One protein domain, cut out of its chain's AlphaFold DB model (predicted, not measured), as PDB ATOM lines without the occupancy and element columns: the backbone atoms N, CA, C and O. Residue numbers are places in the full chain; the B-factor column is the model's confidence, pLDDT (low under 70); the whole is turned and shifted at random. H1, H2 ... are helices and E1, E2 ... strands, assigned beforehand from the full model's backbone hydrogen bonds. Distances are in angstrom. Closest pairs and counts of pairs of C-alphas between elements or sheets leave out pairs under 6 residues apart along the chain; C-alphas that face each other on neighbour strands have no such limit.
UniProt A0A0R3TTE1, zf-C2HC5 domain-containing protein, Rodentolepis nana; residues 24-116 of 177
ATOM      1  N   PRO A  24      99.129 164.249 149.893       89.75
ATOM      2  CA  PRO A  24      99.825 163.099 149.334       89.75
ATOM      3  C   PRO A  24     100.838 162.520 150.332       89.75
ATOM      4  O   PRO A  24     101.657 163.243 150.909       89.75
ATOM      5  N   GLY A  25     100.819 161.194 150.465       91.81
ATOM      6  CA  GLY A  25     101.661 160.446 151.398       91.81
ATOM      7  C   GLY A  25     101.032 160.291 152.785       91.81
ATOM      8  O   GLY A  25      99.978 160.845 153.079       91.81
ATOM      9  N   ARG A  26     101.690 159.508 153.645       94.12
ATOM     10  CA  ARG A  26     101.230 159.285 155.019       94.12
ATOM     11  C   ARG A  26     101.674 160.447 155.893       94.12
ATOM     12  O   ARG A  26     102.876 160.669 156.040       94.12
ATOM     13  N   HIS A  27     100.724 161.150 156.495       94.62
ATOM     14  CA  HIS A  27     101.003 162.230 157.442       94.62
ATOM     15  C   HIS A  27     100.371 161.903 158.791       94.62
ATOM     16  O   HIS A  27      99.238 161.419 158.810       94.62
ATOM     17  N   PRO A  28     101.065 162.145 159.919       94.25
ATOM     18  CA  PRO A  28     100.461 161.969 161.232       94.25
ATOM     19  C   PRO A  28      99.248 162.893 161.352       94.25
ATOM     20  O   PRO A  28      99.337 164.087 161.063       94.25
ATOM     21  N   CYS A  29      98.109 162.351 161.776       93.38
ATOM     22  CA  CYS A  29      96.869 163.108 161.862       93.38
ATOM     23  C   CYS A  29      96.191 162.860 163.204       93.38
ATOM     24  O   CYS A  29      95.926 161.734 163.599       93.38
ATOM     25  N   GLN A  30      95.852 163.924 163.920       92.94
ATOM     26  CA  GLN A  30      95.214 163.824 165.237       92.94
ATOM     27  C   GLN A  30      93.698 164.023 165.164       92.94
ATOM     28  O   GLN A  30      93.063 164.316 166.165       92.94
ATOM     29  N   CYS A  31      93.103 163.874 163.976       93.06
ATOM     30  CA  CYS A  31      91.674 164.122 163.810       93.06
ATOM     31  C   CYS A  31      90.779 163.017 164.385       93.06
ATOM     32  O   CYS A  31      89.583 163.246 164.469       93.06
ATOM     33  N   LEU A  32      91.320 161.839 164.729       93.12
ATOM     34  CA  LEU A  32      90.558 160.700 165.268       93.12
ATOM     35  C   LEU A  32      89.317 160.347 164.422       93.12
ATOM     36  O   LEU A  32      88.255 160.049 164.952       93.12
ATOM     37  N   ALA A  33      89.459 160.427 163.095       92.00
ATOM     38  CA  ALA A  33      88.390 160.237 162.109       92.00
ATOM     39  C   ALA A  33      87.208 161.235 162.177       92.00
ATOM     40  O   ALA A  33      86.185 161.026 161.535       92.00
ATOM     41  N   VAL A  34      87.358 162.363 162.885       91.25
ATOM     42  CA  VAL A  34      86.363 163.455 162.893       91.25
ATOM     43  C   VAL A  34      86.378 164.241 161.577       91.25
ATOM     44  O   VAL A  34      85.354 164.758 161.145       91.25
ATOM     45  N   ARG A  35      87.549 164.355 160.933       89.75
ATOM     46  CA  ARG A  35      87.721 165.100 159.669       89.75
ATOM     47  C   ARG A  35      87.894 164.180 158.462       89.75
ATOM     48  O   ARG A  35      87.275 164.386 157.427       89.75
ATOM     49  N   HIS A  36      88.763 163.186 158.586       91.31
ATOM     50  CA  HIS A  36      89.036 162.206 157.534       91.31
ATOM     51  C   HIS A  36      88.254 160.919 157.791       91.31
ATOM     52  O   HIS A  36      87.930 160.630 158.940       91.31
ATOM     53  N   SER A  37      88.022 160.114 156.752       93.06
ATOM     54  CA  SER A  37      87.348 158.826 156.920       93.06
ATOM     55  C   SER A  37      88.136 157.882 157.846       93.06
ATOM     56  O   SER A  37      89.369 157.948 157.944       93.06
ATOM     57  N   LEU A  38      87.410 157.032 158.576       94.75
ATOM     58  CA  LEU A  38      87.990 156.023 159.458       94.75
ATOM     59  C   LEU A  38      88.609 154.898 158.626       94.75
ATOM     60  O   LEU A  38      87.924 154.292 157.806       94.75
ATOM     61  N   VAL A  39      89.878 154.574 158.882       94.69
ATOM     62  CA  VAL A  39      90.530 153.399 158.282       94.69
ATOM     63  C   VAL A  39      90.363 152.196 159.202       94.69
ATOM     64  O   VAL A  39      89.811 151.176 158.795       94.69
ATOM     65  N   ALA A  40      90.856 152.314 160.435       95.69
ATOM     66  CA  ALA A  40      90.736 151.306 161.485       95.69
ATOM     67  C   ALA A  40      91.268 151.851 162.818       95.69
ATOM     68  O   ALA A  40      92.000 152.841 162.863       95.69
ATOM     69  N   ASN A  41      90.974 151.140 163.903       95.81
ATOM     70  CA  ASN A  41      91.649 151.343 165.180       95.81
ATOM     71  C   ASN A  41      92.894 150.452 165.240       95.81
ATOM     72  O   ASN A  41      92.884 149.314 164.766       95.81
ATOM     73  N   CYS A  42      93.967 150.946 165.851       96.06
ATOM     74  CA  CYS A  42      95.118 150.116 166.162       96.06
ATOM     75  C   CYS A  42      94.726 149.089 167.228       96.06
ATOM     76  O   CYS A  42      94.377 149.458 168.346       96.06
ATOM     77  N   THR A  43      94.829 147.802 166.906       93.88
ATOM     78  CA  THR A  43      94.455 146.709 167.818       93.88
ATOM     79  C   THR A  43      95.373 146.586 169.032       93.88
ATOM     80  O   THR A  43      95.010 145.933 170.001       93.88
ATOM     81  N   SER A  44      96.551 147.214 169.003       96.44
ATOM     82  CA  SER A  44      97.526 147.127 170.092       96.44
ATOM     83  C   SER A  44      97.448 148.282 171.088       96.44
ATOM     84  O   SER A  44      97.683 148.064 172.267       96.44
ATOM     85  N   CYS A  45      97.157 149.511 170.641       96.38
ATOM     86  CA  CYS A  45      97.082 150.684 171.529       96.38
ATOM     87  C   CYS A  45      95.746 151.439 171.474       96.38
ATOM     88  O   CYS A  45      95.619 152.490 172.093       96.38
ATOM     89  N   GLY A  46      94.770 150.969 170.694       95.56
ATOM     90  CA  GLY A  46      93.435 151.567 170.589       95.56
ATOM     91  C   GLY A  46      93.348 152.865 169.779       95.56
ATOM     92  O   GLY A  46      92.246 153.339 169.517       95.56
ATOM     93  N   ARG A  47      94.472 153.448 169.338       96.12
ATOM     94  CA  ARG A  47      94.468 154.712 168.579       96.12
ATOM     95  C   ARG A  47      93.677 154.587 167.272       96.12
ATOM     96  O   ARG A  47      93.946 153.693 166.471       96.12
ATOM     97  N   VAL A  48      92.778 155.540 167.034       97.19
ATOM     98  CA  VAL A  48      91.988 155.669 165.801       97.19
ATOM     99  C   VAL A  48      92.858 156.218 164.668       97.19
ATOM    100  O   VAL A  48      93.409 157.313 164.794       97.19
ATOM    101  N   VAL A  49      92.966 155.467 163.569       96.38
ATOM    102  CA  VAL A  49      93.725 155.837 162.366       96.38
ATOM    103  C   VAL A  49      92.756 156.264 161.270       96.38
ATOM    104  O   VAL A  49      91.819 155.542 160.924       96.38
ATOM    105  N   CYS A  50      92.992 157.445 160.707       95.81
ATOM    106  CA  CYS A  50      92.168 158.001 159.639       95.81
ATOM    107  C   CYS A  50      92.856 157.925 158.269       95.81
ATOM    108  O   CYS A  50      94.048 157.637 158.172       95.81
ATOM    109  N   GLU A  51      92.132 158.271 157.207       95.00
ATOM    110  CA  GLU A  51      92.599 158.186 155.814       95.00
ATOM    111  C   GLU A  51      93.927 158.910 155.542       95.00
ATOM    112  O   GLU A  51      94.782 158.378 154.842       95.00
ATOM    113  N   GLN A  52      94.147 160.080 156.157       95.06
ATOM    114  CA  GLN A  52      95.401 160.836 156.029       95.06
ATOM    115  C   GLN A  52      96.635 160.094 156.572       95.06
ATOM    116  O   GLN A  52      97.737 160.241 156.031       95.06
ATOM    117  N   GLU A  53      96.466 159.330 157.653       95.56
ATOM    118  CA  GLU A  53      97.522 158.469 158.190       95.56
ATOM    119  C   GLU A  53      97.639 157.200 157.346       95.56
ATOM    120  O   GLU A  53      98.747 156.739 157.082       95.56
ATOM    121  N   GLY A  54      96.506 156.650 156.903       95.00
ATOM    122  CA  GLY A  54      96.433 155.473 156.046       95.00
ATOM    123  C   GLY A  54      96.938 154.187 156.709       95.00
ATOM    124  O   GLY A  54      97.394 154.163 157.857       95.00
ATOM    125  N   GLN A  55      96.879 153.095 155.948       95.25
ATOM    126  CA  GLN A  55      97.376 151.787 156.380       95.25
ATOM    127  C   GLN A  55      98.898 151.788 156.541       95.25
ATOM    128  O   GLN A  55      99.613 152.489 155.824       95.25
ATOM    129  N   GLY A  56      99.398 150.987 157.478       95.81
ATOM    130  CA  GLY A  56     100.818 150.957 157.815       95.81
ATOM    131  C   GLY A  56     101.066 150.837 159.313       95.81
ATOM    132  O   GLY A  56     100.136 150.601 160.088       95.81
ATOM    133  N   PRO A  57     102.321 150.998 159.757       96.00
ATOM    134  CA  PRO A  57     102.629 151.061 161.179       96.00
ATOM    135  C   PRO A  57     101.940 152.278 161.823       96.00
ATOM    136  O   PRO A  57     102.000 153.395 161.294       96.00
ATOM    137  N   CYS A  58     101.276 152.050 162.957       96.00
ATOM    138  CA  CYS A  58     100.566 153.051 163.757       96.00
ATOM    139  C   CYS A  58     101.515 154.138 164.264       96.00
ATOM    140  O   CYS A  58     102.480 153.764 164.919       96.00
ATOM    141  N   TYR A  59     101.172 155.434 164.103       94.88
ATOM    142  CA  TYR A  59     101.943 156.610 164.576       94.88
ATOM    143  C   TYR A  59     102.184 156.707 166.099       94.88
ATOM    144  O   TYR A  59     102.783 157.667 166.570       94.88
ATOM    145  N   PHE A  60     101.846 155.705 166.901       93.88
ATOM    146  CA  PHE A  60     102.189 155.728 168.324       93.88
ATOM    147  C   PHE A  60     102.983 154.512 168.792       93.88
ATOM    148  O   PHE A  60     104.008 154.668 169.450       93.88
ATOM    149  N   CYS A  61     102.540 153.308 168.435       94.94
ATOM    150  CA  CYS A  61     103.157 152.070 168.909       94.94
ATOM    151  C   CYS A  61     103.896 151.282 167.820       94.94
ATOM    152  O   CYS A  61     104.559 150.299 168.130       94.94
ATOM    153  N   GLY A  62     103.761 151.662 166.545       94.19
ATOM    154  CA  GLY A  62     104.395 150.961 165.428       94.19
ATOM    155  C   GLY A  62     103.728 149.663 164.986       94.19
ATOM    156  O   GLY A  62     104.138 149.104 163.970       94.19
ATOM    157  N   ASN A  63     102.682 149.203 165.675       95.88
ATOM    158  CA  ASN A  63     101.937 148.023 165.247       95.88
ATOM    159  C   ASN A  63     101.191 148.277 163.938       95.88
ATOM    160  O   ASN A  63     100.722 149.384 163.669       95.88
ATOM    161  N   LEU A  64     101.114 147.239 163.109       95.75
ATOM    162  CA  LEU A  64     100.513 147.315 161.784       95.75
ATOM    163  C   LEU A  64      99.002 147.537 161.884       95.75
ATOM    164  O   LEU A  64      98.303 146.783 162.555       95.75
ATOM    165  N   VAL A  65      98.510 148.540 161.164       96.50
ATOM    166  CA  VAL A  65      97.088 148.843 161.013       96.50
ATOM    167  C   VAL A  65      96.699 148.622 159.556       96.50
ATOM    168  O   VAL A  65      97.341 149.155 158.648       96.50
ATOM    169  N   LEU A  66      95.654 147.821 159.354       95.56
ATOM    170  CA  LEU A  66      95.083 147.469 158.054       95.56
ATOM    171  C   LEU A  66      93.613 147.890 158.015       95.56
ATOM    172  O   LEU A  66      92.977 148.001 159.065       95.56
ATOM    173  N   SER A  67      93.076 148.099 156.812       94.06
ATOM    174  CA  SER A  67      91.634 148.280 156.633       94.06
ATOM    175  C   SER A  67      90.878 146.993 156.994       94.06
ATOM    176  O   SER A  67      91.461 145.908 157.088       94.06
ATOM    177  N   VAL A  68      89.562 147.096 157.186       90.75
ATOM    178  CA  VAL A  68      88.715 145.931 157.493       90.75
ATOM    179  C   VAL A  68      88.786 144.871 156.388       90.75
ATOM    180  O   VAL A  68      88.804 143.676 156.686       90.75
ATOM    181  N   GLU A  69      88.853 145.299 155.129       90.75
ATOM    182  CA  GLU A  69      88.941 144.421 153.959       90.75
ATOM    183  C   GLU A  69      90.317 143.754 153.875       90.75
ATOM    184  O   GLU A  69      90.425 142.529 153.784       90.75
ATOM    185  N   ASP A  70      91.379 144.547 154.016       92.94
ATOM    186  CA  ASP A  70      92.759 144.071 153.922       92.94
ATOM    187  C   ASP A  70      93.158 143.169 155.090       92.94
ATOM    188  O   ASP A  70      94.021 142.301 154.942       92.94
ATOM    189  N   ARG A  71      92.513 143.324 156.251       92.31
ATOM    190  CA  ARG A  71      92.698 142.428 157.396       92.31
ATOM    191  C   ARG A  71      92.271 140.996 157.069       92.31
ATOM    192  O   ARG A  71      93.021 140.075 157.371       92.31
ATOM    193  N   LYS A  72      91.143 140.807 156.373       91.75
ATOM    194  CA  LYS A  72      90.706 139.470 155.927       91.75
ATOM    195  C   LYS A  72      91.716 138.852 154.956       91.75
ATOM    196  O   LYS A  72      92.030 137.669 155.049       91.75
ATOM    197  N   ASN A  73      92.271 139.662 154.051       91.56
ATOM    198  CA  ASN A  73      93.331 139.216 153.145       91.56
ATOM    199  C   ASN A  73      94.617 138.840 153.906       91.56
ATOM    200  O   ASN A  73      95.256 137.841 153.583       91.56
ATOM    201  N   ALA A  74      94.981 139.598 154.942       91.00
ATOM    202  CA  ALA A  74      96.128 139.301 155.798       91.00
ATOM    203  C   ALA A  74      95.969 137.980 156.580       91.00
ATOM    204  O   ALA A  74      96.948 137.252 156.745       91.00
ATOM    205  N   GLU A  75      94.751 137.645 157.011       90.94
ATOM    206  CA  GLU A  75      94.428 136.415 157.755       90.94
ATOM    207  C   GLU A  75      94.505 135.139 156.897       90.94
ATOM    208  O   GLU A  75      94.707 134.047 157.428       90.94
ATOM    209  N   ALA A  76      94.430 135.257 155.567       89.94
ATOM    210  CA  ALA A  76      94.447 134.119 154.648       89.94
ATOM    211  C   ALA A  76      95.784 133.339 154.616       89.94
ATOM    212  O   ALA A  76      95.871 132.310 153.950       89.94
ATOM    213  N   ASN A  77      96.839 133.812 155.299       85.38
ATOM    214  CA  ASN A  77      98.150 133.150 155.444       85.38
ATOM    215  C   ASN A  77      98.833 132.708 154.132       85.38
ATOM    216  O   ASN A  77      99.763 131.898 154.136       85.38
ATOM    217  N   THR A  78      98.425 133.271 152.997       96.81
ATOM    218  CA  THR A  78      99.026 132.987 151.693       96.81
ATOM    219  C   THR A  78     100.347 133.741 151.516       96.81
ATOM    220  O   THR A  78     100.614 134.762 152.157       96.81
ATOM    221  N   ASN A  79     101.190 133.291 150.582       95.75
ATOM    222  CA  ASN A  79     102.397 134.042 150.208       95.75
ATOM    223  C   ASN A  79     102.060 135.446 149.670       95.75
ATOM    224  O   ASN A  79     102.828 136.386 149.876       95.75
ATOM    225  N   ALA A  80     100.900 135.603 149.022       94.38
ATOM    226  CA  ALA A  80     100.397 136.899 148.576       94.38
ATOM    227  C   ALA A  80     100.080 137.821 149.766       94.38
ATOM    228  O   ALA A  80     100.528 138.968 149.775       94.38
ATOM    229  N   ALA A  81      99.406 137.303 150.799       95.06
ATOM    230  CA  ALA A  81      99.114 138.037 152.029       95.06
ATOM    231  C   ALA A  81     100.395 138.499 152.743       95.06
ATOM    232  O   ALA A  81     100.511 139.660 153.132       95.06
ATOM    233  N   ARG A  82     101.409 137.627 152.842       95.06
ATOM    234  CA  ARG A  82     102.711 137.973 153.446       95.06
ATOM    235  C   ARG A  82     103.404 139.124 152.716       95.06
ATOM    236  O   ARG A  82     103.825 140.086 153.354       95.06
ATOM    237  N   ARG A  83     103.465 139.059 151.382       95.69
ATOM    238  CA  ARG A  83     104.045 140.126 150.547       95.69
ATOM    239  C   ARG A  83     103.261 141.432 150.654       95.69
ATOM    240  O   ARG A  83     103.855 142.506 150.688       95.69
ATOM    241  N   PHE A  84     101.935 141.345 150.722       94.75
ATOM    242  CA  PHE A  84     101.073 142.504 150.930       94.75
ATOM    243  C   PHE A  84     101.376 143.190 152.270       94.75
ATOM    244  O   PHE A  84     101.625 144.394 152.302       94.75
ATOM    245  N   ILE A  85     101.458 142.424 153.360       95.31
ATOM    246  CA  ILE A  85     101.803 142.933 154.695       95.31
ATOM    247  C   ILE A  85     103.180 143.604 154.700       95.31
ATOM    248  O   ILE A  85     103.333 144.697 155.243       95.31
ATOM    249  N   GLU A  86     104.185 142.972 154.095       95.44
ATOM    250  CA  GLU A  86     105.544 143.517 154.003       95.44
ATOM    251  C   GLU A  86     105.580 144.840 153.224       95.44
ATOM    252  O   GLU A  86     106.222 145.811 153.641       95.44
ATOM    253  N   LYS A  87     104.804 144.923 152.140       95.31
ATOM    254  CA  LYS A  87     104.629 146.156 151.375       95.31
ATOM    255  C   LYS A  87     103.986 147.260 152.215       95.31
ATOM    256  O   LYS A  87     104.488 148.376 152.206       95.31
ATOM    257  N   ILE A  88     102.921 146.968 152.965       95.25
ATOM    258  CA  ILE A  88     102.249 147.973 153.810       95.25
ATOM    259  C   ILE A  88     103.145 148.410 154.982       95.25
ATOM    260  O   ILE A  88     103.193 149.591 155.324       95.25
ATOM    261  N   ARG A  89     103.910 147.486 155.576       94.44
ATOM    262  CA  ARG A  89     104.872 147.795 156.648       94.44
ATOM    263  C   ARG A  89     106.010 148.706 156.194       94.44
ATOM    264  O   ARG A  89     106.481 149.509 156.994       94.44
ATOM    265  N   SER A  90     106.450 148.576 154.945       91.88
ATOM    266  CA  SER A  90     107.566 149.354 154.395       91.88
ATOM    267  C   SER A  90     107.166 150.739 153.876       91.88
ATOM    268  O   SER A  90     108.048 151.506 153.489       91.88
ATOM    269  N   VAL A  91     105.875 151.103 153.898       91.06
ATOM    270  CA  VAL A  91     105.424 152.433 153.458       91.06
ATOM    271  C   VAL A  91     105.974 153.518 154.397       91.06
ATOM    272  O   VAL A  91     105.606 153.551 155.578       91.06
ATOM    273  N   PRO A  92     106.824 154.437 153.900       91.38
ATOM    274  CA  PRO A  92     107.399 155.486 154.727       91.38
ATOM    275  C   PRO A  92     106.372 156.579 155.042       91.38
ATOM    276  O   PRO A  92     105.416 156.812 154.298       91.38
ATOM    277  N   TRP A  93     106.611 157.293 156.139       93.31
ATOM    278  CA  TRP A  93     105.942 158.567 156.396       93.31
ATOM    279  C   TRP A  93     106.411 159.629 155.397       93.31
ATOM    280  O   TRP A  93     107.517 159.550 154.855       93.31
ATOM    281  N   ALA A  94     105.550 160.604 155.120       93.19
ATOM    282  CA  ALA A  94     105.841 161.672 154.180       93.19
ATOM    283  C   ALA A  94     107.074 162.498 154.611       93.19
ATOM    284  O   ALA A  94     107.366 162.637 155.800       93.19
ATOM    285  N   PRO A  95     107.830 163.071 153.660       91.00
ATOM    286  CA  PRO A  95     109.002 163.871 153.995       91.00
ATOM    287  C   PRO A  95     108.610 165.093 154.836       91.00
ATOM    288  O   PRO A  95     107.633 165.776 154.536       91.00
ATOM    289  N   GLY A  96     109.401 165.384 155.870       89.56
ATOM    290  CA  GLY A  96     109.155 166.498 156.791       89.56
ATOM    291  C   GLY A  96     108.259 166.155 157.982       89.56
ATOM    292  O   GLY A  96     108.141 166.976 158.888       89.56
ATOM    293  N   THR A  97     107.674 164.954 158.044       88.50
ATOM    294  CA  THR A  97     106.953 164.519 159.247       88.50
ATOM    295  C   THR A  97     107.934 164.166 160.368       88.50
ATOM    296  O   THR A  97     108.949 163.515 160.088       88.50
ATOM    297  N   PRO A  98     107.644 164.525 161.631       88.19
ATOM    298  CA  PRO A  98     108.467 164.103 162.756       88.19
ATOM    299  C   PRO A  98     108.535 162.571 162.830       88.19
ATOM    300  O   PRO A  98     107.522 161.900 162.586       88.19
ATOM    301  N   PRO A  99     109.711 161.998 163.157       88.31
ATOM    302  CA  PRO A  99     109.855 160.561 163.244       88.31
ATOM    303  C   PRO A  99     108.940 160.026 164.348       88.31
ATOM    304  O   PRO A  99     108.787 160.660 165.396       88.31
ATOM    305  N   PRO A 100     108.326 158.865 164.124       91.50
ATOM    306  CA  PRO A 100     107.401 158.312 165.085       91.50
ATOM    307  C   PRO A 100     108.039 158.005 166.454       91.50
ATOM    308  O   PRO A 100     109.182 157.536 166.480       91.50
ATOM    309  N   PRO A 101     107.324 158.169 167.584       90.44
ATOM    310  CA  PRO A 101     107.906 158.048 168.926       90.44
ATOM    311  C   PRO A 101     108.633 156.726 169.194       90.44
ATOM    312  O   PRO A 101     109.739 156.727 169.727       90.44
ATOM    313  N   TRP A 102     108.074 155.595 168.755       88.94
ATOM    314  CA  TRP A 102     108.682 154.273 168.951       88.94
ATOM    315  C   TRP A 102     109.968 154.057 168.132       88.94
ATOM    316  O   TRP A 102     110.703 153.108 168.388       88.94
ATOM    317  N   THR A 103     110.267 154.924 167.156       87.19
ATOM    318  CA  THR A 103     111.535 154.875 166.399       87.19
ATOM    319  C   THR A 103     112.663 155.650 167.070       87.19
ATOM    320  O   THR A 103     113.834 155.494 166.713       87.19
ATOM    321  N   ILE A 104     112.344 156.473 168.071       77.25
ATOM    322  CA  ILE A 104     113.336 157.263 168.787       77.25
ATOM    323  C   ILE A 104     114.085 156.333 169.748       77.25
ATOM    324  O   ILE A 104     113.593 155.953 170.806       77.25
ATOM    325  N   THR A 105     115.308 155.945 169.389       65.69
ATOM    326  CA  THR A 105     116.140 155.104 170.264       65.69
ATOM    327  C   THR A 105     116.592 155.862 171.520       65.69
ATOM    328  O   THR A 105     116.842 157.070 171.488       65.69
ATOM    329  N   ARG A 106     116.838 155.131 172.620       56.84
ATOM    330  CA  ARG A 106     117.406 155.651 173.886       56.84
ATOM    331  C   ARG A 106     118.713 156.456 173.683       56.84
ATOM    332  O   ARG A 106     119.043 157.323 174.489       56.84
ATOM    333  N   LYS A 107     119.445 156.226 172.578       57.19
ATOM    334  CA  LYS A 107     120.650 156.987 172.183       57.19
ATOM    335  C   LYS A 107     120.341 158.423 171.731       57.19
ATOM    336  O   LYS A 107     121.141 159.318 172.000       57.19
ATOM    337  N   LEU A 108     119.199 158.670 171.085       55.62
ATOM    338  CA  LEU A 108     118.780 160.019 170.685       55.62
ATOM    339  C   LEU A 108     118.392 160.868 171.900       55.62
ATOM    340  O   LEU A 108     118.785 162.031 171.961       55.62
ATOM    341  N   TYR A 109     117.738 160.268 172.901       56.84
ATOM    342  CA  TYR A 109     117.443 160.939 174.171       56.84
ATOM    343  C   TYR A 109     118.730 161.363 174.896       56.84
ATOM    344  O   TYR A 109     118.857 162.517 175.301       56.84
ATOM    345  N   ARG A 110     119.749 160.482 174.948       56.78
ATOM    346  CA  ARG A 110     121.082 160.844 175.473       56.78
ATOM    347  C   ARG A 110     121.720 161.999 174.704       56.78
ATOM    348  O   ARG A 110     122.264 162.887 175.340       56.78
ATOM    349  N   ARG A 111     121.640 162.021 173.367       55.38
ATOM    350  CA  ARG A 111     122.230 163.087 172.530       55.38
ATOM    351  C   ARG A 111     121.508 164.437 172.669       55.38
ATOM    352  O   ARG A 111     122.143 165.482 172.544       55.38
ATOM    353  N   TYR A 112     120.190 164.435 172.872       53.19
ATOM    354  CA  TYR A 112     119.417 165.660 173.107       53.19
ATOM    355  C   TYR A 112     119.663 166.192 174.530       53.19
ATOM    356  O   TYR A 112     119.974 167.367 174.701       53.19
ATOM    357  N   GLY A 113     119.666 165.304 175.532       57.09
ATOM    358  CA  GLY A 113     119.995 165.639 176.920       57.09
ATOM    359  C   GLY A 113     121.455 166.064 177.131       57.09
ATOM    360  O   GLY A 113     121.719 166.988 177.892       57.09
ATOM    361  N   SER A 114     122.410 165.466 176.410       57.00
ATOM    362  CA  SER A 114     123.818 165.881 176.456       57.00
ATOM    363  C   SER A 114     124.039 167.244 175.799       57.00
ATOM    364  O   SER A 114     124.901 167.995 176.235       57.00
ATOM    365  N   ARG A 115     123.253 167.604 174.771       55.88
ATOM    366  CA  ARG A 115     123.305 168.945 174.164       55.88
ATOM    367  C   ARG A 115     122.724 170.035 175.061       55.88
ATOM    368  O   ARG A 115     123.251 171.139 175.040       55.88
ATOM    369  N   LEU A 116     121.693 169.731 175.850       55.75
ATOM    370  CA  LEU A 116     121.181 170.653 176.871       55.75
ATOM    371  C   LEU A 116     122.192 170.847 178.012       55.75
ATOM    372  O   LEU A 116     122.399 171.976 178.437       55.75
TER     373      LEU A 116
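AT A GLANCE: This is residues 24 to 116 of the 177 residues of the protein "zf-C2HC5 domain-containing protein" of Rodentolepis nana (UniProt A0A0R3TTE1). With little regular structure, a body largely of loops holds a strand hairpin, E1 and E2, and a V of helices, H1 and H2; residues 104 to 116, with H3, stick out. Of 93 printed residues, 37 are in named elements, in the order E1, E2, H1, H2, H3: mostly helix, one antiparallel sheet. It is only just loose, close to compact, radius of gyration of the C-alphas 15.1 A, spanning 50 by 33 by 25 A.

HOW THE PARTS SIT: E1, residues 38 to 41, and E2, 48 to 50, form an antiparallel hairpin; N 49 and O 40, 2.9 A apart, are within hydrogen-bond range. H1, 68 to 75, touches H2, 79 to 89, at a steep tilt of 54 degrees, opposite ways; their closest C-alphas, Ala 74 and Ala 81, are 5.0 A apart. H3, 106 to 116, touches no helix. Every O i to N i+4 pair is within hydrogen-bond range in H2 and H3, 3 of 4 in H1.

IN THESE COORDINATES: E1 begins at C-alpha 38 (87.990, 156.023, 159.458); H3, 15.8 A long, ends at C-alpha 116 (121.181, 170.653, 176.871).

THE WHOLE: The printed part has no cut. Links E2 to H1 and H2 to H3 are long. Residues 105 to 116 have pLDDT under 70.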